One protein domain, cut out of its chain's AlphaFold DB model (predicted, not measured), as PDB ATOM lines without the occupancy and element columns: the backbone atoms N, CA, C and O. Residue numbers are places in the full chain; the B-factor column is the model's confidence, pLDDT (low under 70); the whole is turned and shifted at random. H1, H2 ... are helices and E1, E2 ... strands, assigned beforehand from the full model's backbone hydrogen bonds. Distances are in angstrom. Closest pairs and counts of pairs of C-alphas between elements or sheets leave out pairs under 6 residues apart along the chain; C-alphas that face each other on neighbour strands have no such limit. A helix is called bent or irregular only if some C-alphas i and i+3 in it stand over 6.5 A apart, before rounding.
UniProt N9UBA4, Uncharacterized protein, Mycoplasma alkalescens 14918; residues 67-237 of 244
ATOM      1  N   LEU A  67      31.722 -12.909   5.234       67.75
ATOM      2  CA  LEU A  67      32.401 -13.932   4.450       67.75
ATOM      3  C   LEU A  67      33.917 -13.708   4.304       67.75
ATOM      4  O   LEU A  67      34.672 -14.675   4.334       67.75
ATOM      5  N   SER A  68      34.383 -12.467   4.153       70.69
ATOM      6  CA  SER A  68      35.815 -12.160   4.011       70.69
ATOM      7  C   SER A  68      36.609 -12.445   5.293       70.69
ATOM      8  O   SER A  68      37.712 -12.982   5.226       70.69
ATOM      9  N   ALA A  69      36.022 -12.164   6.461       73.25
ATOM     10  CA  ALA A  69      36.625 -12.477   7.755       73.25
ATOM     11  C   ALA A  69      36.695 -13.994   7.990       73.25
ATOM     12  O   ALA A  69      37.688 -14.504   8.503       73.25
ATOM     13  N   ILE A  70      35.663 -14.723   7.563       73.44
ATOM     14  CA  ILE A  70      35.614 -16.187   7.627       73.44
ATOM     15  C   ILE A  70      36.681 -16.809   6.723       73.44
ATOM     16  O   ILE A  70      37.434 -17.662   7.185       73.44
ATOM     17  N   ILE A  71      36.774 -16.362   5.465       76.88
ATOM     18  CA  ILE A  71      37.803 -16.816   4.514       76.88
ATOM     19  C   ILE A  71      39.192 -16.611   5.122       76.88
ATOM     20  O   ILE A  71      39.965 -17.557   5.199       76.88
ATOM     21  N   SER A  72      39.459 -15.422   5.666       81.38
ATOM     22  CA  SER A  72      40.741 -15.114   6.304       81.38
ATOM     23  C   SER A  72      41.077 -16.049   7.478       81.38
ATOM     24  O   SER A  72      42.235 -16.431   7.631       81.38
ATOM     25  N   ARG A  73      40.092 -16.463   8.288       83.31
ATOM     26  CA  ARG A  73      40.303 -17.414   9.399       83.31
ATOM     27  C   ARG A  73      40.554 -18.844   8.928       83.31
ATOM     28  O   ARG A  73      41.335 -19.562   9.552       83.31
ATOM     29  N   VAL A  74      39.875 -19.269   7.866       85.19
ATOM     30  CA  VAL A  74      40.095 -20.584   7.249       85.19
ATOM     31  C   VAL A  74      41.483 -20.628   6.612       85.19
ATOM     32  O   VAL A  74      42.245 -21.548   6.893       85.19
ATOM     33  N   ASP A  75      41.846 -19.601   5.840       85.62
ATOM     34  CA  ASP A  75      43.164 -19.487   5.211       85.62
ATOM     35  C   ASP A  75      44.286 -19.462   6.257       85.62
ATOM     36  O   ASP A  75      45.280 -20.160   6.086       85.62
ATOM     37  N   LYS A  76      44.108 -18.745   7.380       86.25
ATOM     38  CA  LYS A  76      45.086 -18.750   8.481       86.25
ATOM     39  C   LYS A  76      45.336 -20.162   9.019       86.25
ATOM     40  O   LYS A  76      46.485 -20.539   9.198       86.25
ATOM     41  N   GLN A  77      44.289 -20.951   9.260       90.38
ATOM     42  CA  GLN A  77      44.447 -22.326   9.755       90.38
ATOM     43  C   GLN A  77      45.104 -23.248   8.722       90.38
ATOM     44  O   GLN A  77      45.934 -24.078   9.078       90.38
ATOM     45  N   ILE A  78      44.763 -23.090   7.440       89.88
ATOM     46  CA  ILE A  78      45.396 -23.855   6.360       89.88
ATOM     47  C   ILE A  78      46.885 -23.509   6.262       89.88
ATOM     48  O   ILE A  78      47.706 -24.415   6.161       89.88
ATOM     49  N   ASN A  79      47.241 -22.225   6.331       86.62
ATOM     50  CA  ASN A  79      48.633 -21.782   6.298       86.62
ATOM     51  C   ASN A  79      49.401 -22.279   7.527       86.62
ATOM     52  O   ASN A  79      50.435 -22.918   7.366       86.62
ATOM     53  N   ASN A  80      48.836 -22.129   8.730       84.06
ATOM     54  CA  ASN A  80      49.410 -22.672   9.964       84.06
ATOM     55  C   ASN A  80      49.643 -24.188   9.887       84.06
ATOM     56  O   ASN A  80      50.594 -24.691  10.480       84.06
ATOM     57  N   PHE A  81      48.775 -24.933   9.200       88.69
ATOM     58  CA  PHE A  81      48.940 -26.372   9.004       88.69
ATOM     59  C   PHE A  81      50.036 -26.693   7.975       88.69
ATOM     60  O   PHE A  81      50.913 -27.511   8.246       88.69
ATOM     61  N   LEU A  82      50.015 -26.036   6.811       87.81
ATOM     62  CA  LEU A  82      50.923 -26.322   5.694       87.81
ATOM     63  C   LEU A  82      52.319 -25.697   5.842       87.81
ATOM     64  O   LEU A  82      53.238 -26.126   5.149       87.81
ATOM     65  N   SER A  83      52.484 -24.702   6.717       85.19
ATOM     66  CA  SER A  83      53.744 -24.006   6.978       85.19
ATOM     67  C   SER A  83      54.251 -24.317   8.394       85.19
ATOM     68  O   SER A  83      53.775 -23.731   9.372       85.19
ATOM     69  N   PRO A  84      55.210 -25.251   8.544       72.50
ATOM     70  CA  PRO A  84      55.829 -25.559   9.832       72.50
ATOM     71  C   PRO A  84      56.447 -24.333  10.513       72.50
ATOM     72  O   PRO A  84      56.260 -24.154  11.710       72.50
ATOM     73  N   GLU A  85      57.094 -23.444   9.754       77.31
ATOM     74  CA  GLU A  85      57.784 -22.260  10.285       77.31
ATOM     75  C   GLU A  85      56.817 -21.236  10.909       77.31
ATOM     76  O   GLU A  85      57.075 -20.687  11.982       77.31
ATOM     77  N   GLU A  86      55.656 -21.012  10.283       72.19
ATOM     78  CA  GLU A  86      54.618 -20.135  10.844       72.19
ATOM     79  C   GLU A  86      54.051 -20.711  12.146       72.19
ATOM     80  O   GLU A  86      53.824 -19.981  13.115       72.19
ATOM     81  N   PHE A  87      53.879 -22.033  12.204       72.81
ATOM     82  CA  PHE A  87      53.385 -22.688  13.405       72.81
ATOM     83  C   PHE A  87      54.422 -22.785  14.520       72.81
ATOM     84  O   PHE A  87      54.050 -22.668  15.681       72.81
ATOM     85  N   GLU A  88      55.711 -22.933  14.219       75.19
ATOM     86  CA  GLU A  88      56.764 -22.888  15.238       75.19
ATOM     87  C   GLU A  88      56.756 -21.555  15.998       75.19
ATOM     88  O   GLU A  88      56.968 -21.520  17.212       75.19
ATOM     89  N   ASN A  89      56.459 -20.449  15.311       73.62
ATOM     90  CA  ASN A  89      56.296 -19.147  15.952       73.62
ATOM     91  C   ASN A  89      55.032 -19.084  16.823       73.62
ATOM     92  O   ASN A  89      55.085 -18.571  17.943       73.62
ATOM     93  N   GLU A  90      53.914 -19.645  16.359       68.62
ATOM     94  CA  GLU A  90      52.691 -19.781  17.162       68.62
ATOM     95  C   GLU A  90      52.947 -20.659  18.402       68.62
ATOM     96  O   GLU A  90      52.615 -20.263  19.514       68.62
ATOM     97  N   GLN A  91      53.635 -21.795  18.259       71.19
ATOM     98  CA  GLN A  91      54.010 -22.690  19.355       71.19
ATOM     99  C   GLN A  91      54.939 -22.007  20.365       71.19
ATOM    100  O   GLN A  91      54.797 -22.213  21.571       71.19
ATOM    101  N   LYS A  92      55.882 -21.170  19.912       72.81
ATOM    102  CA  LYS A  92      56.752 -20.387  20.806       72.81
ATOM    103  C   LYS A  92      55.956 -19.380  21.638       72.81
ATOM    104  O   LYS A  92      56.262 -19.225  22.825       72.81
ATOM    105  N   ASN A  93      54.928 -18.766  21.054       82.56
ATOM    106  CA  ASN A  93      54.192 -17.647  21.649       82.56
ATOM    107  C   ASN A  93      52.875 -18.043  22.340       82.56
ATOM    108  O   ASN A  93      52.367 -17.279  23.158       82.56
ATOM    109  N   ASN A  94      52.335 -19.231  22.065       91.50
ATOM    110  CA  ASN A  94      51.070 -19.711  22.611       91.50
ATOM    111  C   ASN A  94      51.316 -20.783  23.683       91.50
ATOM    112  O   ASN A  94      51.676 -21.928  23.400       91.50
ATOM    113  N   SER A  95      51.122 -20.402  24.945       94.31
ATOM    114  CA  SER A  95      51.334 -21.282  26.098       94.31
ATOM    115  C   SER A  95      50.428 -22.517  26.076       94.31
ATOM    116  O   SER A  95      50.868 -23.591  26.480       94.31
ATOM    117  N   TRP A  96      49.214 -22.415  25.534       96.44
ATOM    118  CA  TRP A  96      48.285 -23.542  25.434       96.44
ATOM    119  C   TRP A  96      48.680 -24.570  24.382       96.44
ATOM    120  O   TRP A  96      48.470 -25.760  24.598       96.44
ATOM    121  N   VAL A  97      49.325 -24.149  23.291       94.75
ATOM    122  CA  VAL A  97      49.905 -25.089  22.317       94.75
ATOM    123  C   VAL A  97      51.019 -25.908  22.975       94.75
ATOM    124  O   VAL A  97      51.094 -27.119  22.783       94.75
ATOM    125  N   LYS A  98      51.853 -25.289  23.822       93.69
ATOM    126  CA  LYS A  98      52.865 -26.023  24.605       93.69
ATOM    127  C   LYS A  98      52.214 -27.012  25.574       93.69
ATOM    128  O   LYS A  98      52.628 -28.167  25.626       93.69
ATOM    129  N   VAL A  99      51.179 -26.577  26.297       96.81
ATOM    130  CA  VAL A  99      50.402 -27.439  27.204       96.81
ATOM    131  C   VAL A  99      49.797 -28.629  26.457       96.81
ATOM    132  O   VAL A  99      49.850 -29.743  26.966       96.81
ATOM    133  N   TYR A 100      49.269 -28.422  25.249       97.56
ATOM    134  CA  TYR A 100      48.687 -29.482  24.425       97.56
ATOM    135  C   TYR A 100      49.678 -30.625  24.170       97.56
ATOM    136  O   TYR A 100      49.377 -31.780  24.476       97.56
ATOM    137  N   TYR A 101      50.885 -30.309  23.693       95.81
ATOM    138  CA  TYR A 101      51.907 -31.327  23.440       95.81
ATOM    139  C   TYR A 101      52.422 -31.976  24.733       95.81
ATOM    140  O   TYR A 101      52.558 -33.192  24.784       95.81
ATOM    141  N   GLN A 102      52.586 -31.209  25.816       96.88
ATOM    142  CA  GLN A 102      52.937 -31.776  27.127       96.88
ATOM    143  C   GLN A 102      51.877 -32.758  27.648       96.88
ATOM    144  O   GLN A 102      52.205 -33.754  28.292       96.88
ATOM    145  N   VAL A 103      50.594 -32.483  27.404       98.50
ATOM    146  CA  VAL A 103      49.496 -33.384  27.768       98.50
ATOM    147  C   VAL A 103      49.516 -34.641  26.903       98.50
ATOM    148  O   VAL A 103      49.323 -35.730  27.440       98.50
ATOM    149  N   ILE A 104      49.791 -34.518  25.603       98.44
ATOM    150  CA  ILE A 104      49.988 -35.672  24.718       98.44
ATOM    151  C   ILE A 104      51.121 -36.561  25.233       98.44
ATOM    152  O   ILE A 104      50.910 -37.764  25.381       98.44
ATOM    153  N   ASP A 105      52.273 -35.988  25.588       98.19
ATOM    154  CA  ASP A 105      53.410 -36.745  26.123       98.19
ATOM    155  C   ASP A 105      53.028 -37.510  27.399       98.19
ATOM    156  O   ASP A 105      53.349 -38.691  27.548       98.19
ATOM    157  N   LYS A 106      52.260 -36.874  28.297       98.50
ATOM    158  CA  LYS A 106      51.720 -37.533  29.499       98.50
ATOM    159  C   LYS A 106      50.757 -38.669  29.146       98.50
ATOM    160  O   LYS A 106      50.852 -39.743  29.730       98.50
ATOM    161  N   MET A 107      49.856 -38.474  28.183       98.31
ATOM    162  CA  MET A 107      48.939 -39.530  27.735       98.31
ATOM    163  C   MET A 107      49.696 -40.712  27.113       98.31
ATOM    164  O   MET A 107      49.331 -41.863  27.352       98.31
ATOM    165  N   VAL A 108      50.763 -40.455  26.351       97.94
ATOM    166  CA  VAL A 108      51.638 -41.499  25.793       97.94
ATOM    167  C   VAL A 108      52.361 -42.255  26.905       97.94
ATOM    168  O   VAL A 108      52.380 -43.484  26.882       97.94
ATOM    169  N   ALA A 109      52.874 -41.554  27.921       97.50
ATOM    170  CA  ALA A 109      53.472 -42.183  29.102       97.50
ATOM    171  C   ALA A 109      52.476 -43.075  29.874       97.50
ATOM    172  O   ALA A 109      52.877 -44.061  30.488       97.50
ATOM    173  N   GLU A 110      51.175 -42.782  29.796       96.25
ATOM    174  CA  GLU A 110      50.084 -43.606  30.339       96.25
ATOM    175  C   GLU A 110      49.619 -44.742  29.397       96.25
ATOM    176  O   GLU A 110      48.675 -45.469  29.713       96.25
ATOM    177  N   GLY A 111      50.257 -44.921  28.234       94.44
ATOM    178  CA  GLY A 111      49.946 -45.994  27.282       94.44
ATOM    179  C   GLY A 111      48.968 -45.615  26.164       94.44
ATOM    180  O   GLY A 111      48.357 -46.500  25.541       94.44
ATOM    181  N   ALA A 112      48.788 -44.319  25.889       96.06
ATOM    182  CA  ALA A 112      48.205 -43.875  24.627       96.06
ATOM    183  C   ALA A 112      49.160 -44.180  23.461       96.06
ATOM    184  O   ALA A 112      50.379 -44.194  23.608       96.06
ATOM    185  N   ILE A 113      48.588 -44.445  22.287       96.50
ATOM    186  CA  ILE A 113      49.337 -44.868  21.099       96.50
ATOM    187  C   ILE A 113      49.173 -43.804  20.027       96.50
ATOM    188  O   ILE A 113      48.040 -43.424  19.725       96.50
ATOM    189  N   ILE A 114      50.288 -43.375  19.436       97.69
ATOM    190  CA  ILE A 114      50.319 -42.472  18.285       97.69
ATOM    191  C   ILE A 114      50.703 -43.268  17.042       97.69
ATOM    192  O   ILE A 114      51.706 -43.983  17.048       97.69
ATOM    193  N   LYS A 115      49.888 -43.163  15.992       97.25
ATOM    194  CA  LYS A 115      50.157 -43.703  14.651       97.25
ATOM    195  C   LYS A 115      49.420 -42.865  13.597       97.25
ATOM    196  O   LYS A 115      48.428 -42.216  13.946       97.25
ATOM    197  N   PRO A 116      49.785 -42.984  12.309       97.38
ATOM    198  CA  PRO A 116      48.978 -42.475  11.206       97.38
ATOM    199  C   PRO A 116      47.503 -42.885  11.325       97.38
ATOM    200  O   PRO A 116      47.172 -44.042  11.610       97.38
ATOM    201  N   TYR A 117      46.590 -41.939  11.112       96.56
ATOM    202  CA  TYR A 117      45.159 -42.126  11.375       96.56
ATOM    203  C   TYR A 117      44.538 -43.334  10.650       96.56
ATOM    204  O   TYR A 117      43.715 -44.057  11.225       96.56
ATOM    205  N   ASN A 118      44.932 -43.570   9.396       95.12
ATOM    206  CA  ASN A 118      44.472 -44.695   8.580       95.12
ATOM    207  C   ASN A 118      44.947 -46.066   9.078       95.12
ATOM    208  O   ASN A 118      44.281 -47.052   8.772       95.12
ATOM    209  N   ILE A 119      46.048 -46.142   9.832       95.38
ATOM    210  CA  ILE A 119      46.567 -47.406  10.379       95.38
ATOM    211  C   ILE A 119      46.258 -47.578  11.868       95.38
ATOM    212  O   ILE A 119      46.365 -48.681  12.399       95.38
ATOM    213  N   LEU A 120      45.880 -46.507  12.567       94.19
ATOM    214  CA  LEU A 120      45.519 -46.572  13.977       94.19
ATOM    215  C   LEU A 120      44.155 -47.259  14.140       94.19
ATOM    216  O   LEU A 120      43.101 -46.624  14.071       94.19
ATOM    217  N   ASN A 121      44.168 -48.572  14.358       90.00
ATOM    218  CA  ASN A 121      42.965 -49.371  14.554       90.00
ATOM    219  C   ASN A 121      42.673 -49.577  16.046       90.00
ATOM    220  O   ASN A 121      43.456 -50.169  16.785       90.00
ATOM    221  N   ILE A 122      41.497 -49.135  16.496       89.94
ATOM    222  CA  ILE A 122      41.093 -49.244  17.905       89.94
ATOM    223  C   ILE A 122      41.015 -50.710  18.353       89.94
ATOM    224  O   ILE A 122      41.419 -51.022  19.471       89.94
ATOM    225  N   LYS A 123      40.521 -51.611  17.493       87.31
ATOM    226  CA  LYS A 123      40.310 -53.025  17.848       87.31
ATOM    227  C   LYS A 123      41.617 -53.775  18.114       87.31
ATOM    228  O   LYS A 123      41.624 -54.696  18.917       87.31
ATOM    229  N   GLU A 124      42.703 -53.377  17.459       85.62
ATOM    230  CA  GLU A 124      44.029 -53.987  17.636       85.62
ATOM    231  C   GLU A 124      44.688 -53.569  18.953       85.62
ATOM    232  O   GLU A 124      45.512 -54.290  19.504       85.62
ATOM    233  N   HIS A 125      44.321 -52.397  19.468       80.88
ATOM    234  CA  HIS A 125      44.956 -51.795  20.637       80.88
ATOM    235  C   HIS A 125      44.107 -51.871  21.903       80.88
ATOM    236  O   HIS A 125      44.609 -51.655  23.008       80.88
ATOM    237  N   ARG A 126      42.813 -52.152  21.756       82.69
ATOM    238  CA  ARG A 126      41.860 -52.314  22.850       82.69
ATOM    239  C   ARG A 126      40.987 -53.519  22.519       82.69
ATOM    240  O   ARG A 126      40.179 -53.454  21.595       82.69
ATOM    241  N   ASN A 127      41.132 -54.590  23.308       73.50
ATOM    242  CA  ASN A 127      40.453 -55.878  23.102       73.50
ATOM    243  C   ASN A 127      38.953 -55.730  22.800       73.50
ATOM    244  O   ASN A 127      38.415 -56.478  21.985       73.50
ATOM    245  N   ARG A 128      38.275 -54.751  23.423       82.62
ATOM    246  CA  ARG A 128      36.931 -54.290  23.043       82.62
ATOM    247  C   ARG A 128      36.791 -52.788  23.294       82.62
ATOM    248  O   ARG A 128      37.130 -52.310  24.374       82.62
ATOM    249  N   ASN A 129      36.249 -52.058  22.319       91.31
ATOM    250  CA  ASN A 129      35.709 -50.720  22.561       91.31
ATOM    251  C   ASN A 129      34.263 -50.866  23.056       91.31
ATOM    252  O   ASN A 129      33.532 -51.728  22.569       91.31
ATOM    253  N   PHE A 130      33.854 -50.049  24.017       93.12
ATOM    254  CA  PHE A 130      32.534 -50.108  24.647       93.12
ATOM    255  C   PHE A 130      31.913 -48.714  24.686       93.12
ATOM    256  O   PHE A 130      32.580 -47.728  24.376       93.12
ATOM    257  N   LYS A 131      30.623 -48.628  25.013       94.12
ATOM    258  CA  LYS A 131      29.953 -47.341  25.199       94.12
ATOM    259  C   LYS A 131      30.162 -46.844  26.630       94.12
ATOM    260  O   LYS A 131      29.987 -47.624  27.558       94.12
ATOM    261  N   ASN A 132      30.560 -45.585  26.788       93.44
ATOM    262  CA  ASN A 132      30.692 -44.924  28.086       93.44
ATOM    263  C   ASN A 132      29.313 -44.533  28.658       93.44
ATOM    264  O   ASN A 132      28.273 -44.840  28.068       93.44
ATOM    265  N   GLU A 133      29.301 -43.839  29.797       92.56
ATOM    266  CA  GLU A 133      28.092 -43.460  30.538       92.56
ATOM    267  C   GLU A 133      27.134 -42.539  29.762       92.56
ATOM    268  O   GLU A 133      25.956 -42.456  30.102       92.56
ATOM    269  N   ILE A 134      27.616 -41.896  28.693       93.38
ATOM    270  CA  ILE A 134      26.823 -41.050  27.789       93.38
ATOM    271  C   ILE A 134      26.612 -41.686  26.405       93.38
ATOM    272  O   ILE A 134      26.378 -40.997  25.411       93.38
ATOM    273  N   GLY A 135      26.763 -43.006  26.281       91.81
ATOM    274  CA  GLY A 135      26.511 -43.720  25.025       91.81
ATOM    275  C   GLY A 135      27.522 -43.442  23.897       91.81
ATOM    276  O   GLY A 135      27.307 -43.866  22.752       91.81
ATOM    277  N   GLN A 136      28.645 -42.776  24.182       93.81
ATOM    278  CA  GLN A 136      29.744 -42.545  23.238       93.81
ATOM    279  C   GLN A 136      30.758 -43.685  23.285       93.81
ATOM    280  O   GLN A 136      30.861 -44.400  24.273       93.81
ATOM    281  N   TRP A 137      31.490 -43.911  22.194       94.38
ATOM    282  CA  TRP A 137      32.555 -44.918  22.206       94.38
ATOM    283  C   TRP A 137      33.669 -44.492  23.161       94.38
ATOM    284  O   TRP A 137      34.188 -43.388  23.029       94.38
ATOM    285  N   ASN A 138      34.040 -45.371  24.092       95.75
ATOM    286  CA  ASN A 138      34.980 -45.057  25.158       95.75
ATOM    287  C   ASN A 138      36.361 -44.703  24.621       95.75
ATOM    288  O   ASN A 138      36.993 -43.817  25.169       95.75
ATOM    289  N   TYR A 139      36.821 -45.374  23.565       96.06
ATOM    290  CA  TYR A 139      38.061 -45.042  22.871       96.06
ATOM    291  C   TYR A 139      37.780 -44.416  21.509       96.06
ATOM    292  O   TYR A 139      36.906 -44.877  20.766       96.06
ATOM    293  N   CYS A 140      38.558 -43.397  21.167       95.19
ATOM    294  CA  CYS A 140      38.476 -42.670  19.909       95.19
ATOM    295  C   CYS A 140      39.869 -42.224  19.445       95.19
ATOM    296  O   CYS A 140      40.858 -42.348  20.164       95.19
ATOM    297  N   ARG A 141      39.939 -41.757  18.199       96.31
ATOM    298  CA  ARG A 141      41.156 -41.208  17.602       96.31
ATOM    299  C   ARG A 141      41.015 -39.698  17.563       96.31
ATOM    300  O   ARG A 141      39.976 -39.223  17.110       96.31
ATOM    301  N   HIS A 142      42.049 -38.998  17.993       97.56
ATOM    302  CA  HIS A 142      42.157 -37.552  17.867       97.56
ATOM    303  C   HIS A 142      43.376 -37.227  17.010       97.56
ATOM    304  O   HIS A 142      44.457 -37.754  17.265       97.56
ATOM    305  N   HIS A 143      43.210 -36.400  15.984       97.88
ATOM    306  CA  HIS A 143      44.326 -35.937  15.164       97.88
ATOM    307  C   HIS A 143      45.152 -34.913  15.935       97.88
ATOM    308  O   HIS A 143      44.613 -33.917  16.405       97.88
ATOM    309  N   ILE A 144      46.463 -35.131  16.029       96.81
ATOM    310  CA  ILE A 144      47.360 -34.259  16.810       96.81
ATOM    311  C   ILE A 144      47.430 -32.848  16.201       96.81
ATOM    312  O   ILE A 144      47.559 -31.852  16.910       96.81
ATOM    313  N   ASP A 145      47.279 -32.745  14.881       95.12
ATOM    314  CA  ASP A 145      47.264 -31.470  14.164       95.12
ATOM    315  C   ASP A 145      45.986 -30.645  14.384       95.12
ATOM    316  O   ASP A 145      45.924 -29.496  13.939       95.12
ATOM    317  N   GLU A 146      44.976 -31.157  15.101       95.12
ATOM    318  CA  GLU A 146      43.762 -30.382  15.391       95.12
ATOM    319  C   GLU A 146      43.990 -29.194  16.337       95.12
ATOM    320  O   GLU A 146      43.116 -28.345  16.493       95.12
ATOM    321  N   ILE A 147      45.187 -29.061  16.917       94.44
ATOM    322  CA  ILE A 147      45.627 -27.820  17.569       94.44
ATOM    323  C   ILE A 147      45.992 -26.715  16.560       94.44
ATOM    324  O   ILE A 147      46.097 -25.554  16.938       94.44
ATOM    325  N   ARG A 148      46.182 -27.036  15.276       92.38
ATOM    326  CA  ARG A 148      46.607 -26.102  14.207       92.38
ATOM    327  C   ARG A 148      45.460 -25.725  13.280       92.38
ATOM    328  O   ARG A 148      45.426 -24.623  12.736       92.38
ATOM    329  N   ILE A 149      44.535 -26.660  13.090       92.38
ATOM    330  CA  ILE A 149      43.432 -26.573  12.141       92.38
ATOM    331  C   ILE A 149      42.209 -27.287  12.711       92.38
ATOM    332  O   ILE A 149      42.327 -28.354  13.296       92.38
ATOM    333  N   SER A 150      41.012 -26.721  12.558       92.69
ATOM    334  CA  SER A 150      39.808 -27.422  13.013       92.69
ATOM    335  C   SER A 150      39.609 -28.739  12.257       92.69
ATOM    336  O   SER A 150      39.808 -28.792  11.043       92.69
ATOM    337  N   GLY A 151      39.131 -29.786  12.938       90.69
ATOM    338  CA  GLY A 151      38.853 -31.083  12.304       90.69
ATOM    339  C   GLY A 151      37.894 -30.986  11.107       90.69
ATOM    340  O   GLY A 151      38.049 -31.702  10.118       90.69
ATOM    341  N   ALA A 152      36.950 -30.035  11.141       88.06
ATOM    342  CA  ALA A 152      36.047 -29.749  10.025       88.06
ATOM    343  C   ALA A 152      36.805 -29.266   8.776       88.06
ATOM    344  O   ALA A 152      36.607 -29.809   7.688       88.06
ATOM    345  N   ILE A 153      37.706 -28.288   8.921       90.81
ATOM    346  CA  ILE A 153      38.529 -27.809   7.801       90.81
ATOM    347  C   ILE A 153      39.512 -28.898   7.384       90.81
ATOM    348  O   ILE A 153      39.626 -29.178   6.193       90.81
ATOM    349  N   PHE A 154      40.170 -29.545   8.350       93.00
ATOM    350  CA  PHE A 154      41.197 -30.547   8.092       93.00
ATOM    351  C   PHE A 154      40.668 -31.665   7.190       93.00
ATOM    352  O   PHE A 154      41.276 -31.983   6.167       93.00
ATOM    353  N   LYS A 155      39.483 -32.182   7.525       90.69
ATOM    354  CA  LYS A 155      38.809 -33.263   6.807       90.69
ATOM    355  C   LYS A 155      38.218 -32.844   5.461       90.69
ATOM    356  O   LYS A 155      38.204 -33.654   4.534       90.69
ATOM    357  N   GLU A 156      37.670 -31.633   5.348       87.44
ATOM    358  CA  GLU A 156      36.850 -31.246   4.189       87.44
ATOM    359  C   GLU A 156      37.565 -30.377   3.152       87.44
ATOM    360  O   GLU A 156      37.137 -30.340   1.993       87.44
ATOM    361  N   HIS A 157      38.621 -29.659   3.535       86.81
ATOM    362  CA  HIS A 157      39.287 -28.731   2.634       86.81
ATOM    363  C   HIS A 157      40.240 -29.472   1.671       86.81
ATOM    364  O   HIS A 157      41.093 -30.228   2.131       86.81
ATOM    365  N   PRO A 158      40.188 -29.225   0.343       86.88
ATOM    366  CA  PRO A 158      40.996 -29.954  -0.642       86.88
ATOM    367  C   PRO A 158      42.509 -29.904  -0.409       86.88
ATOM    368  O   PRO A 158      43.219 -30.831  -0.776       86.88
ATOM    369  N   ALA A 159      43.006 -28.818   0.190       88.44
ATOM    370  CA  ALA A 159      44.431 -28.669   0.488       88.44
ATOM    371  C   ALA A 159      44.908 -29.536   1.669       88.44
ATOM    372  O   ALA A 159      46.107 -29.709   1.839       88.44
ATOM    373  N   THR A 160      43.996 -30.054   2.498       91.12
ATOM    374  CA  THR A 160      44.340 -30.727   3.761       91.12
ATOM    375  C   THR A 160      43.688 -32.102   3.910       91.12
ATOM    376  O   THR A 160      44.167 -32.923   4.687       91.12
ATOM    377  N   SER A 161      42.641 -32.403   3.136       90.81
ATOM    378  CA  SER A 161      41.840 -33.626   3.265       90.81
ATOM    379  C   SER A 161      42.612 -34.917   2.999       90.81
ATOM    380  O   SER A 161      42.262 -35.961   3.548       90.81
ATOM    381  N   GLU A 162      43.652 -34.879   2.161       93.38
ATOM    382  CA  GLU A 162      44.526 -36.044   1.968       93.38
ATOM    383  C   GLU A 162      45.449 -36.250   3.169       93.38
ATOM    384  O   GLU A 162      45.557 -37.372   3.661       93.38
ATOM    385  N   HIS A 163      46.010 -35.169   3.719       94.19
ATOM    386  CA  HIS A 163      46.801 -35.236   4.947       94.19
ATOM    387  C   HIS A 163      45.971 -35.741   6.130       94.19
ATOM    388  O   HIS A 163      46.462 -36.555   6.898       94.19
ATOM    389  N   TYR A 164      44.695 -35.360   6.241       94.56
ATOM    390  CA  TYR A 164      43.798 -35.866   7.288       94.56
ATOM    391  C   TYR A 164      43.761 -37.403   7.355       94.56
ATOM    392  O   TYR A 164      43.612 -37.989   8.426       94.56
ATOM    393  N   LYS A 165      43.901 -38.102   6.224       94.62
ATOM    394  CA  LYS A 165      43.830 -39.572   6.203       94.62
ATOM    395  C   LYS A 165      45.063 -40.227   6.821       94.62
ATOM    396  O   LYS A 165      44.942 -41.331   7.344       94.62
ATOM    397  N   THR A 166      46.222 -39.582   6.743       96.25
ATOM    398  CA  THR A 166      47.525 -40.168   7.091       96.25
ATOM    399  C   THR A 166      48.257 -39.426   8.203       96.25
ATOM    400  O   THR A 166      49.261 -39.936   8.685       96.25
ATOM    401  N   ALA A 167      47.773 -38.260   8.625       95.81
ATOM    402  CA  ALA A 167      48.338 -37.507   9.733       95.81
ATOM    403  C   ALA A 167      48.277 -38.309  11.033       95.81
ATOM    404  O   ALA A 167      47.404 -39.170  11.218       95.81
ATOM    405  N   ASP A 168      49.212 -38.011  11.927       97.56
ATOM    406  CA  ASP A 168      49.302 -38.697  13.201       97.56
ATOM    407  C   ASP A 168      48.066 -38.426  14.054       97.56
ATOM    408  O   ASP A 168      47.583 -37.299  14.219       97.56
ATOM    409  N   ALA A 169      47.550 -39.512  14.611       98.31
ATOM    410  CA  ALA A 169      46.457 -39.496  15.551       98.31
ATOM    411  C   ALA A 169      46.867 -40.228  16.821       98.31
ATOM    412  O   ALA A 169      47.651 -41.178  16.791       98.31
ATOM    413  N   ILE A 170      46.293 -39.803  17.938       98.44
ATOM    414  CA  ILE A 170      46.450 -40.438  19.238       98.44
ATOM    415  C   ILE A 170      45.182 -41.223  19.592       98.44
ATOM    416  O   ILE A 170      44.058 -40.744  19.414       98.44
ATOM    417  N   LEU A 171      45.354 -42.457  20.072       97.94
ATOM    418  CA  LEU A 171      44.272 -43.294  20.590       97.94
ATOM    419  C   LEU A 171      44.061 -43.010  22.077       97.94
ATOM    420  O   LEU A 171      44.876 -43.407  22.910       97.94
ATOM    421  N   ILE A 172      42.935 -42.379  22.395       97.69
ATOM    422  CA  ILE A 172      42.608 -41.866  23.731       97.69
ATOM    423  C   ILE A 172      41.171 -42.200  24.120       97.69
ATOM    424  O   ILE A 172      40.365 -42.638  23.290       97.69
ATOM    425  N   THR A 173      40.837 -42.011  25.395       97.44
ATOM    426  CA  THR A 173      39.452 -42.113  25.854       97.44
ATOM    427  C   THR A 173      38.612 -40.930  25.368       97.44
ATOM    428  O   THR A 173      39.138 -39.876  25.015       97.44
ATOM    429  N   PHE A 174      37.288 -41.078  25.368       97.56
ATOM    430  CA  PHE A 174      36.371 -39.990  25.034       97.56
ATOM    431  C   PHE A 174      36.542 -38.786  25.971       97.56
ATOM    432  O   PHE A 174      36.546 -37.647  25.514       97.56
ATOM    433  N   ASP A 175      36.764 -39.028  27.263       98.25
ATOM    434  CA  ASP A 175      36.999 -37.957  28.237       98.25
ATOM    435  C   ASP A 175      38.349 -37.259  27.998       98.25
ATOM    436  O   ASP A 175      38.430 -36.033  28.036       98.25
ATOM    437  N   GLN A 176      39.404 -38.009  27.657       98.56
ATOM    438  CA  GLN A 176      40.675 -37.419  27.217       98.56
ATOM    439  C   GLN A 176      40.490 -36.581  25.940       98.56
ATOM    440  O   GLN A 176      41.097 -35.522  25.816       98.56
ATOM    441  N   HIS A 177      39.624 -37.006  25.018       98.25
ATOM    442  CA  HIS A 177      39.317 -36.254  23.801       98.25
ATOM    443  C   HIS A 177      38.575 -34.944  24.103       98.25
ATOM    444  O   HIS A 177      38.947 -33.896  23.577       98.25
ATOM    445  N   LEU A 178      37.593 -34.975  25.015       98.06
ATOM    446  CA  LEU A 178      36.959 -33.766  25.554       98.06
ATOM    447  C   LEU A 178      38.002 -32.799  26.126       98.06
ATOM    448  O   LEU A 178      37.945 -31.595  25.877       98.06
ATOM    449  N   PHE A 179      38.973 -33.325  26.865       98.69
ATOM    450  CA  PHE A 179      40.021 -32.520  27.475       98.69
ATOM    451  C   PHE A 179      41.005 -31.920  26.464       98.69
ATOM    452  O   PHE A 179      41.330 -30.739  26.566       98.69
ATOM    453  N   LEU A 180      41.424 -32.673  25.441       98.56
ATOM    454  CA  LEU A 180      42.238 -32.112  24.358       98.56
ATOM    455  C   LEU A 180      41.502 -30.975  23.639       98.56
ATOM    456  O   LEU A 180      42.101 -29.935  23.370       98.56
ATOM    457  N   HIS A 181      40.191 -31.106  23.413       97.81
ATOM    458  CA  HIS A 181      39.407 -30.015  22.835       97.81
ATOM    459  C   HIS A 181      39.242 -28.809  23.763       97.81
ATOM    460  O   HIS A 181      39.189 -27.693  23.258       97.81
ATOM    461  N   TYR A 182      39.224 -28.979  25.087       98.12
ATOM    462  CA  TYR A 182      39.313 -27.841  26.011       98.12
ATOM    463  C   TYR A 182      40.614 -27.059  25.797       98.12
ATOM    464  O   TYR A 182      40.581 -25.840  25.642       98.12
ATOM    465  N   ILE A 183      41.748 -27.753  25.681       98.25
ATOM    466  CA  ILE A 183      43.041 -27.108  25.417       98.25
ATOM    467  C   ILE A 183      43.029 -26.397  24.054       98.25
ATOM    468  O   ILE A 183      43.498 -25.266  23.957       98.25
ATOM    469  N   ILE A 184      42.442 -27.009  23.019       96.69
ATOM    470  CA  ILE A 184      42.274 -26.387  21.693       96.69
ATOM    471  C   ILE A 184      41.411 -25.117  21.771       96.69
ATOM    472  O   ILE A 184      41.735 -24.105  21.146       96.69
ATOM    473  N   VAL A 185      40.327 -25.139  22.555       96.50
ATOM    474  CA  VAL A 185      39.481 -23.960  22.792       96.50
ATOM    475  C   VAL A 185      40.284 -22.844  23.452       96.50
ATOM    476  O   VAL A 185      40.238 -21.707  22.981       96.50
ATOM    477  N   MET A 186      41.070 -23.171  24.478       97.06
ATOM    478  CA  MET A 186      41.909 -22.203  25.183       97.06
ATOM    479  C   MET A 186      43.072 -21.677  24.334       97.06
ATOM    480  O   MET A 186      43.471 -20.524  24.488       97.06
ATOM    481  N   ALA A 187      43.590 -22.481  23.404       94.88
ATOM    482  CA  ALA A 187      44.639 -22.061  22.480       94.88
ATOM    483  C   ALA A 187      44.148 -21.045  21.440       94.88
ATOM    484  O   ALA A 187      44.962 -20.291  20.911       94.88
ATOM    485  N   GLN A 188      42.843 -21.018  21.143       91.62
ATOM    486  CA  GLN A 188      42.223 -20.133  20.145       91.62
ATOM    487  C   GLN A 188      42.878 -20.187  18.750       91.62
ATOM    488  O   GLN A 188      42.788 -19.245  17.960       91.62
ATOM    489  N   THR A 189      43.524 -21.303  18.426       88.81
ATOM    490  CA  THR A 189      44.209 -21.530  17.150       88.81
ATOM    491  C   THR A 189      43.265 -22.023  16.059       88.81
ATOM    492  O   THR A 189      43.559 -21.859  14.874       88.81
ATOM    493  N   THR A 190      42.116 -22.595  16.437       90.06
ATOM    494  CA  THR A 190      41.181 -23.225  15.502       90.06
ATOM    495  C   THR A 190      39.793 -22.606  15.504       90.06
ATOM    496  O   THR A 190      39.319 -22.028  16.484       90.06
ATOM    497  N   TYR A 191      39.139 -22.719  14.350       86.25
ATOM    498  CA  TYR A 191      37.808 -22.197  14.091       86.25
ATOM    499  C   TYR A 191      37.122 -23.027  12.986       86.25
ATOM    500  O   TYR A 191      37.660 -23.094  11.875       86.25
ATOM    501  N   PRO A 192      35.945 -23.629  13.228       87.62
ATOM    502  CA  PRO A 192      35.277 -23.748  14.526       87.62
ATOM    503  C   PRO A 192      36.032 -24.694  15.481       87.62
ATOM    504  O   PRO A 192      36.751 -25.582  15.033       87.62
ATOM    505  N   ASN A 193      35.861 -24.527  16.794       90.00
ATOM    506  CA  ASN A 193      36.512 -25.358  17.827       90.00
ATOM    507  C   ASN A 193      35.512 -26.058  18.773       90.00
ATOM    508  O   ASN A 193      35.881 -26.587  19.817       90.00
ATOM    509  N   ASN A 194      34.235 -26.101  18.396       86.38
ATOM    510  CA  ASN A 194      33.132 -26.682  19.167       86.38
ATOM    511  C   ASN A 194      32.837 -28.159  18.827       86.38
ATOM    512  O   ASN A 194      31.730 -28.633  19.088       86.38
ATOM    513  N   GLY A 195      33.790 -28.887  18.234       85.31
ATOM    514  CA  GLY A 195      33.572 -30.234  17.681       85.31
ATOM    515  C   GLY A 195      32.985 -31.246  18.674       85.31
ATOM    516  O   GLY A 195      32.203 -32.110  18.279       85.31
ATOM    517  N   MET A 196      33.270 -31.088  19.970       91.81
ATOM    518  CA  MET A 196      32.760 -31.974  21.021       91.81
ATOM    519  C   MET A 196      31.300 -31.734  21.416       91.81
ATOM    520  O   MET A 196      30.697 -32.597  22.047       91.81
ATOM    521  N   ILE A 197      30.682 -30.625  21.001       88.06
ATOM    522  CA  ILE A 197      29.260 -30.380  21.283       88.06
ATOM    523  C   ILE A 197      28.370 -31.384  20.547       88.06
ATOM    524  O   ILE A 197      27.386 -31.855  21.107       88.06
ATOM    525  N   VAL A 198      28.727 -31.754  19.314       84.38
ATOM    526  CA  VAL A 198      27.938 -32.679  18.486       84.38
ATOM    527  C   VAL A 198      27.774 -34.063  19.139       84.38
ATOM    528  O   VAL A 198      26.630 -34.497  19.303       84.38
ATOM    529  N   PRO A 199      28.848 -34.776  19.546       85.44
ATOM    530  CA  PRO A 199      28.692 -36.071  20.203       85.44
ATOM    531  C   PRO A 199      27.963 -35.964  21.550       85.44
ATOM    532  O   PRO A 199      27.160 -36.842  21.857       85.44
ATOM    533  N   LEU A 200      28.149 -34.888  22.321       89.44
ATOM    534  CA  LEU A 200      27.422 -34.687  23.582       89.44
ATOM    535  C   LEU A 200      25.916 -34.490  23.349       89.44
ATOM    536  O   LEU A 200      25.094 -35.172  23.966       89.44
ATOM    537  N   TYR A 201      25.550 -33.638  22.385       87.12
ATOM    538  CA  TYR A 201      24.152 -33.340  22.065       87.12
ATOM    539  C   TYR A 201      23.380 -34.579  21.608       87.12
ATOM    540  O   TYR A 201      22.199 -34.714  21.923       87.12
ATOM    541  N   SER A 202      24.048 -35.521  20.932       82.81
ATOM    542  CA  SER A 202      23.424 -36.782  20.512       82.81
ATOM    543  C   SER A 202      22.876 -37.617  21.680       82.81
ATOM    544  O   SER A 202      21.939 -38.392  21.483       82.81
ATOM    545  N   PHE A 203      23.419 -37.431  22.889       89.31
ATOM    546  CA  PHE A 203      22.974 -38.106  24.103       89.31
ATOM    547  C   PHE A 203      22.032 -37.235  24.938       89.31
ATOM    548  O   PHE A 203      20.891 -37.624  25.181       89.31
ATOM    549  N   PHE A 204      22.485 -36.050  25.362       87.19
ATOM    550  CA  PHE A 204      21.726 -35.238  26.316       87.19
ATOM    551  C   PHE A 204      20.563 -34.473  25.685       87.19
ATOM    552  O   PHE A 204      19.595 -34.186  26.386       87.19
ATOM    553  N   LYS A 205      20.655 -34.136  24.387       87.88
ATOM    554  CA  LYS A 205      19.686 -33.295  23.655       87.88
ATOM    555  C   LYS A 205      19.374 -31.965  24.359       87.88
ATOM    556  O   LYS A 205      18.280 -31.427  24.238       87.88
ATOM    557  N   ASP A 206      20.338 -31.466  25.125       88.50
ATOM    558  CA  ASP A 206      20.203 -30.320  26.016       88.50
ATOM    559  C   ASP A 206      21.568 -29.628  26.107       88.50
ATOM    560  O   ASP A 206      22.580 -30.266  26.414       88.50
ATOM    561  N   ALA A 207      21.608 -28.340  25.765       83.88
ATOM    562  CA  ALA A 207      22.855 -27.589  25.679       83.88
ATOM    563  C   ALA A 207      23.528 -27.426  27.049       83.88
ATOM    564  O   ALA A 207      24.741 -27.616  27.148       83.88
ATOM    565  N   ASP A 208      22.758 -27.144  28.097       87.31
ATOM    566  CA  ASP A 208      23.292 -26.902  29.435       87.31
ATOM    567  C   ASP A 208      23.885 -28.187  30.013       87.31
ATOM    568  O   ASP A 208      24.998 -28.182  30.543       87.31
ATOM    569  N   LYS A 209      23.214 -29.326  29.814       90.81
ATOM    570  CA  LYS A 209      23.744 -30.637  30.222       90.81
ATOM    571  C   LYS A 209      25.015 -31.018  29.468       90.81
ATOM    572  O   LYS A 209      25.922 -31.583  30.079       90.81
ATOM    573  N   ASN A 210      25.119 -30.686  28.177       89.50
ATOM    574  CA  ASN A 210      26.352 -30.906  27.413       89.50
ATOM    575  C   ASN A 210      27.522 -30.132  28.023       89.50
ATOM    576  O   ASN A 210      28.595 -30.701  28.230       89.50
ATOM    577  N   PHE A 211      27.314 -28.844  28.310       92.00
ATOM    578  CA  PHE A 211      28.355 -27.995  28.880       92.00
ATOM    579  C   PHE A 211      28.740 -28.435  30.286       92.00
ATOM    580  O   PHE A 211      29.929 -28.556  30.555       92.00
ATOM    581  N   LEU A 212      27.768 -28.749  31.144       94.81
ATOM    582  CA  LEU A 212      28.031 -29.247  32.496       94.81
ATOM    583  C   LEU A 212      28.825 -30.557  32.482       94.81
ATOM    584  O   LEU A 212      29.758 -30.718  33.267       94.81
ATOM    585  N   TYR A 213      28.491 -31.490  31.584       96.31
ATOM    586  CA  TYR A 213      29.241 -32.738  31.458       96.31
ATOM    587  C   TYR A 213      30.674 -32.486  30.981       96.31
ATOM    588  O   TYR A 213      31.618 -33.005  31.575       96.31
ATOM    589  N   TRP A 214      30.848 -31.683  29.926       97.06
ATOM    590  CA  TRP A 214      32.177 -31.376  29.402       97.06
ATOM    591  C   TRP A 214      33.026 -30.657  30.455       97.06
ATOM    592  O   TRP A 214      34.146 -31.081  30.728       97.06
ATOM    593  N   ASP A 215      32.473 -29.639  31.110       97.75
ATOM    594  CA  ASP A 215      33.154 -28.873  32.148       97.75
ATOM    595  C   ASP A 215      33.596 -29.754  33.324       97.75
ATOM    596  O   ASP A 215      34.755 -29.698  33.731       97.75
ATOM    597  N   LYS A 216      32.729 -30.660  33.794       98.06
ATOM    598  CA  LYS A 216      33.086 -31.635  34.833       98.06
ATOM    599  C   LYS A 216      34.309 -32.472  34.437       98.06
ATOM    600  O   LYS A 216      35.250 -32.592  35.219       98.06
ATOM    601  N   LYS A 217      34.323 -33.031  33.221       98.12
ATOM    602  CA  LYS A 217      35.459 -33.835  32.732       98.12
ATOM    603  C   LYS A 217      36.728 -33.001  32.568       98.12
ATOM    604  O   LYS A 217      37.824 -33.494  32.827       98.12
ATOM    605  N   VAL A 218      36.588 -31.737  32.173       98.25
ATOM    606  CA  VAL A 218      37.705 -30.791  32.099       98.25
ATOM    607  C   VAL A 218      38.298 -30.544  33.481       98.25
ATOM    608  O   VAL A 218      39.511 -30.652  33.614       98.25
ATOM    609  N   GLN A 219      37.487 -30.280  34.508       98.56
ATOM    610  CA  GLN A 219      37.979 -30.073  35.876       98.56
ATOM    611  C   GLN A 219      38.788 -31.280  36.380       98.56
ATOM    612  O   GLN A 219      39.916 -31.120  36.853       98.56
ATOM    613  N   GLU A 220      38.249 -32.492  36.206       98.44
ATOM    614  CA  GLU A 220      38.906 -33.748  36.593       98.44
ATOM    615  C   GLU A 220      40.272 -33.919  35.896       98.44
ATOM    616  O   GLU A 220      41.281 -34.241  36.531       98.44
ATOM    617  N   LEU A 221      40.332 -33.673  34.583       98.62
ATOM    618  CA  LEU A 221      41.545 -33.891  33.789       98.62
ATOM    619  C   LEU A 221      42.552 -32.736  33.896       98.62
ATOM    620  O   LEU A 221      43.757 -32.983  33.838       98.62
ATOM    621  N   CYS A 222      42.095 -31.508  34.151       98.69
ATOM    622  CA  CYS A 222      42.943 -30.386  34.548       98.69
ATOM    623  C   CYS A 222      43.736 -30.732  35.809       98.69
ATOM    624  O   CYS A 222      44.958 -30.578  35.828       98.69
ATOM    625  N   GLN A 223      43.066 -31.273  36.833       98.31
ATOM    626  CA  GLN A 223      43.737 -31.730  38.047       98.31
ATOM    627  C   GLN A 223      44.719 -32.867  37.741       98.31
ATOM    628  O   GLN A 223      45.890 -32.781  38.120       98.31
ATOM    629  N   LYS A 224      44.273 -33.900  37.012       98.38
ATOM    630  CA  LYS A 224      45.096 -35.074  36.681       98.38
ATOM    631  C   LYS A 224      46.393 -34.704  35.953       98.38
ATOM    632  O   LYS A 224      47.457 -35.195  36.315       98.38
ATOM    633  N   TYR A 225      46.318 -33.853  34.929       98.31
ATOM    634  CA  TYR A 225      47.478 -33.495  34.107       98.31
ATOM    635  C   TYR A 225      48.164 -32.195  34.539       98.31
ATOM    636  O   TYR A 225      49.075 -31.739  33.843       98.31
ATOM    637  N   SER A 226      47.769 -31.615  35.677       97.88
ATOM    638  CA  SER A 226      48.297 -30.343  36.194       97.88
ATOM    639  C   SER A 226      48.195 -29.201  35.174       97.88
ATOM    640  O   SER A 226      49.141 -28.444  34.963       97.88
ATOM    641  N   VAL A 227      47.044 -29.110  34.510       98.19
ATOM    642  CA  VAL A 227      46.721 -28.059  33.543       98.19
ATOM    643  C   VAL A 227      45.803 -27.035  34.211       98.19
ATOM    644  O   VAL A 227      44.825 -27.439  34.842       98.19
ATOM    645  N   PRO A 228      46.057 -25.721  34.061       97.75
ATOM    646  CA  PRO A 228      45.171 -24.695  34.595       97.75
ATOM    647  C   PRO A 228      43.724 -24.861  34.114       97.75
ATOM    648  O   PRO A 228      43.469 -25.049  32.921       97.75
ATOM    649  N   TYR A 229      42.777 -24.771  35.044       98.38
ATOM    650  CA  TYR A 229      41.347 -24.755  34.753       98.38
ATOM    651  C   TYR A 229      40.823 -23.316  34.733       98.38
ATOM    652  O   TYR A 229      41.114 -22.543  35.646       98.38
ATOM    653  N   TYR A 230      40.031 -22.973  33.718       97.44
ATOM    654  CA  TYR A 230      39.344 -21.685  33.609       97.44
ATOM    655  C   TYR A 230      37.843 -21.918  33.535       97.44
ATOM    656  O   TYR A 230      37.363 -22.446  32.541       97.44
ATOM    657  N   SER A 231      37.088 -21.498  34.549       96.00
ATOM    658  CA  SER A 231      35.644 -21.769  34.645       96.00
ATOM    659  C   SER A 231      34.794 -21.123  33.552       96.00
ATOM    660  O   SER A 231      33.630 -21.468  33.382       96.00
ATOM    661  N   ASP A 232      35.351 -20.164  32.817       94.50
ATOM    662  CA  ASP A 232      34.685 -19.476  31.719       94.50
ATOM    663  C   ASP A 232      35.256 -19.825  30.338       94.50
ATOM    664  O   ASP A 232      35.060 -19.082  29.373       94.50
ATOM    665  N   TRP A 233      35.919 -20.982  30.223       95.19
ATOM    666  CA  TRP A 233      36.509 -21.472  28.974       95.19
ATOM    667  C   TRP A 233      35.512 -21.535  27.808       95.19
ATOM    668  O   TRP A 233      35.866 -21.321  26.647       95.19
ATOM    669  N   ASN A 234      34.239 -21.790  28.108       90.38
ATOM    670  CA  ASN A 234      33.169 -21.876  27.121       90.38
ATOM    671  C   ASN A 234      32.936 -20.552  26.368       90.38
ATOM    672  O   ASN A 234      32.417 -20.577  25.252       90.38
ATOM    673  N   LYS A 235      33.366 -19.404  26.911       90.62
ATOM    674  CA  LYS A 235      33.326 -18.108  26.211       90.62
ATOM    675  C   LYS A 235      34.263 -18.054  25.003       90.62
ATOM    676  O   LYS A 235      34.038 -17.247  24.103       90.62
ATOM    677  N   TYR A 236      35.285 -18.909  24.959       91.31
ATOM    678  CA  TYR A 236      36.236 -18.997  23.847       91.31
ATOM    679  C   TYR A 236      35.790 -19.986  22.757       91.31
ATOM    680  O   TYR A 236      36.486 -20.159  21.751       91.31
ATOM    681  N   LEU A 237      34.623 -20.622  22.924       89.62
ATOM    682  CA  LEU A 237      34.053 -21.486  21.901       89.62
ATOM    683  C   LEU A 237      33.647 -20.695  20.666       89.62
ATOM    684  O   LEU A 237      32.977 -19.665  20.709       89.62
TER     685      LEU A 237
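Overview. This is residues 67 to 237 of the 244 residues of an uncharacterized protein of Mycoplasma alkalescens 14918 (UniProt N9UBA4). One helix, H8, runs through the middle of a rounded, mostly helical body: H3 lies side by side with it and runs the other way, H10 crosses it, and the short H11 packs on its last part. A small three-stranded sheet, E1, E3 and E2, has H8 over part of one face, while H2 and H1 lead away from H3 round two corners and H9 packs on the first part of H10. The printed part has 171 residues, with eleven named helices and three named strands in the order H1, H2, H3, E1, H4, E2, H5, H6, H7, E3, H8, H9, H10, H11; the sheet order is E1, E3, E2, antiparallel, and the class is mostly helix. The whole is compact, with a radius of gyration of the C-alphas of 15.7 A and spans of 41 by 37 by 30 A.

Along the chain. H1 is residues 67 to 82, 22.3 A long, and its C-alpha 67 is at (32.401, -13.932, 4.450). H2 is residues 84 to 93, and H3 is residues 95 to 109, 21.2 A long. E1 is residues 113 to 116, H4 residues 122 to 125 and E2 residues 139 to 143. H5 is residues 144 to 147; it is irregular, but only just: C-alphas 144 and 147 are 6.7 A apart. H6 is residues 151 to 156 and H7 residues 161 to 166. E3, residues 168 to 173, is 16.4 A long and begins with C-alpha 168 at (49.302, -38.697, 13.201). H8 is residues 174 to 187, 19.9 A long. H9 is residues 197 to 204, H10 residues 207 to 225, 26.7 A long, and H11 residues 233 to 236, with C-alpha 236 at (36.236, -18.997, 23.847).

Arrangement. H8 is the hub, touching four helices. H3 touches it with residues 95 to 100 alone, at a shallow tilt of 22 degrees, opposite ways; their closest C-alphas, of Trp 96 and Ala 187, are 4.9 A apart. H10 touches H8 with residues 214 to 222 alone, about perpendicular at 89 degrees, closest at C-alphas 179 and 218, 5.5 A. H8 touches H11 with residues 182 to 186 alone, closest at C-alphas 185 and 236, 6.0 A. H5 and H8 only just touch, with 3 pairs of C-alphas within 8 A, closest at C-alphas 147 and 184, 5.5 A. H8 is on one face of the sheet, making two layers, at a height of 11.3 A over E3 and E2; it runs along the strands, at 1 degrees to E2 on the local plane, rising 38 degrees, only just short of standing up from the sheet. E1 and E3 are antiparallel at 143 degrees, with N 169 and O 115 2.9 A apart, within hydrogen-bond range; E3 and E2 are antiparallel at 149 degrees, with N 170 and O 142 at 2.8 A. E1, H4 and E2 form a split strand-helix-strand unit, two strands running the same way with E3 between them, and its crossover is right-handed. H3, H4, H5 and H7 only graze the sheet. H9 touches H10 at a steep tilt of 67 degrees, opposite ways, closest at C-alphas 200 and 210, 5.5 A. H1 and H2, H2 and H3, and H6 and H7 touch only at the corner, their closest C-alphas, of 80 and 87, 91 and 97, and 155 and 161, being 5.3 A, 5.6 A and 4.7 A apart. H1 and H8 are apart. Every O i to N i+4 pair is within hydrogen-bond range in H1, H2, H3, H6, H8 and H10; H9 has 3 of 4, H7 0 of 2 with 2 of 3 O i to N i+3 pairs, and H4, H5 and H11 are too short for such a pair.

Size, cuts and confidence. The two C-alphas farthest apart, of Ser 68 and Asn 127, are 47.9 A apart. The printed part has no cut. The link from H4 to E2, residues 126 to 138, is long. The mean pLDDT of the printed part is 91.3, and residues 67 and 90 are under 70.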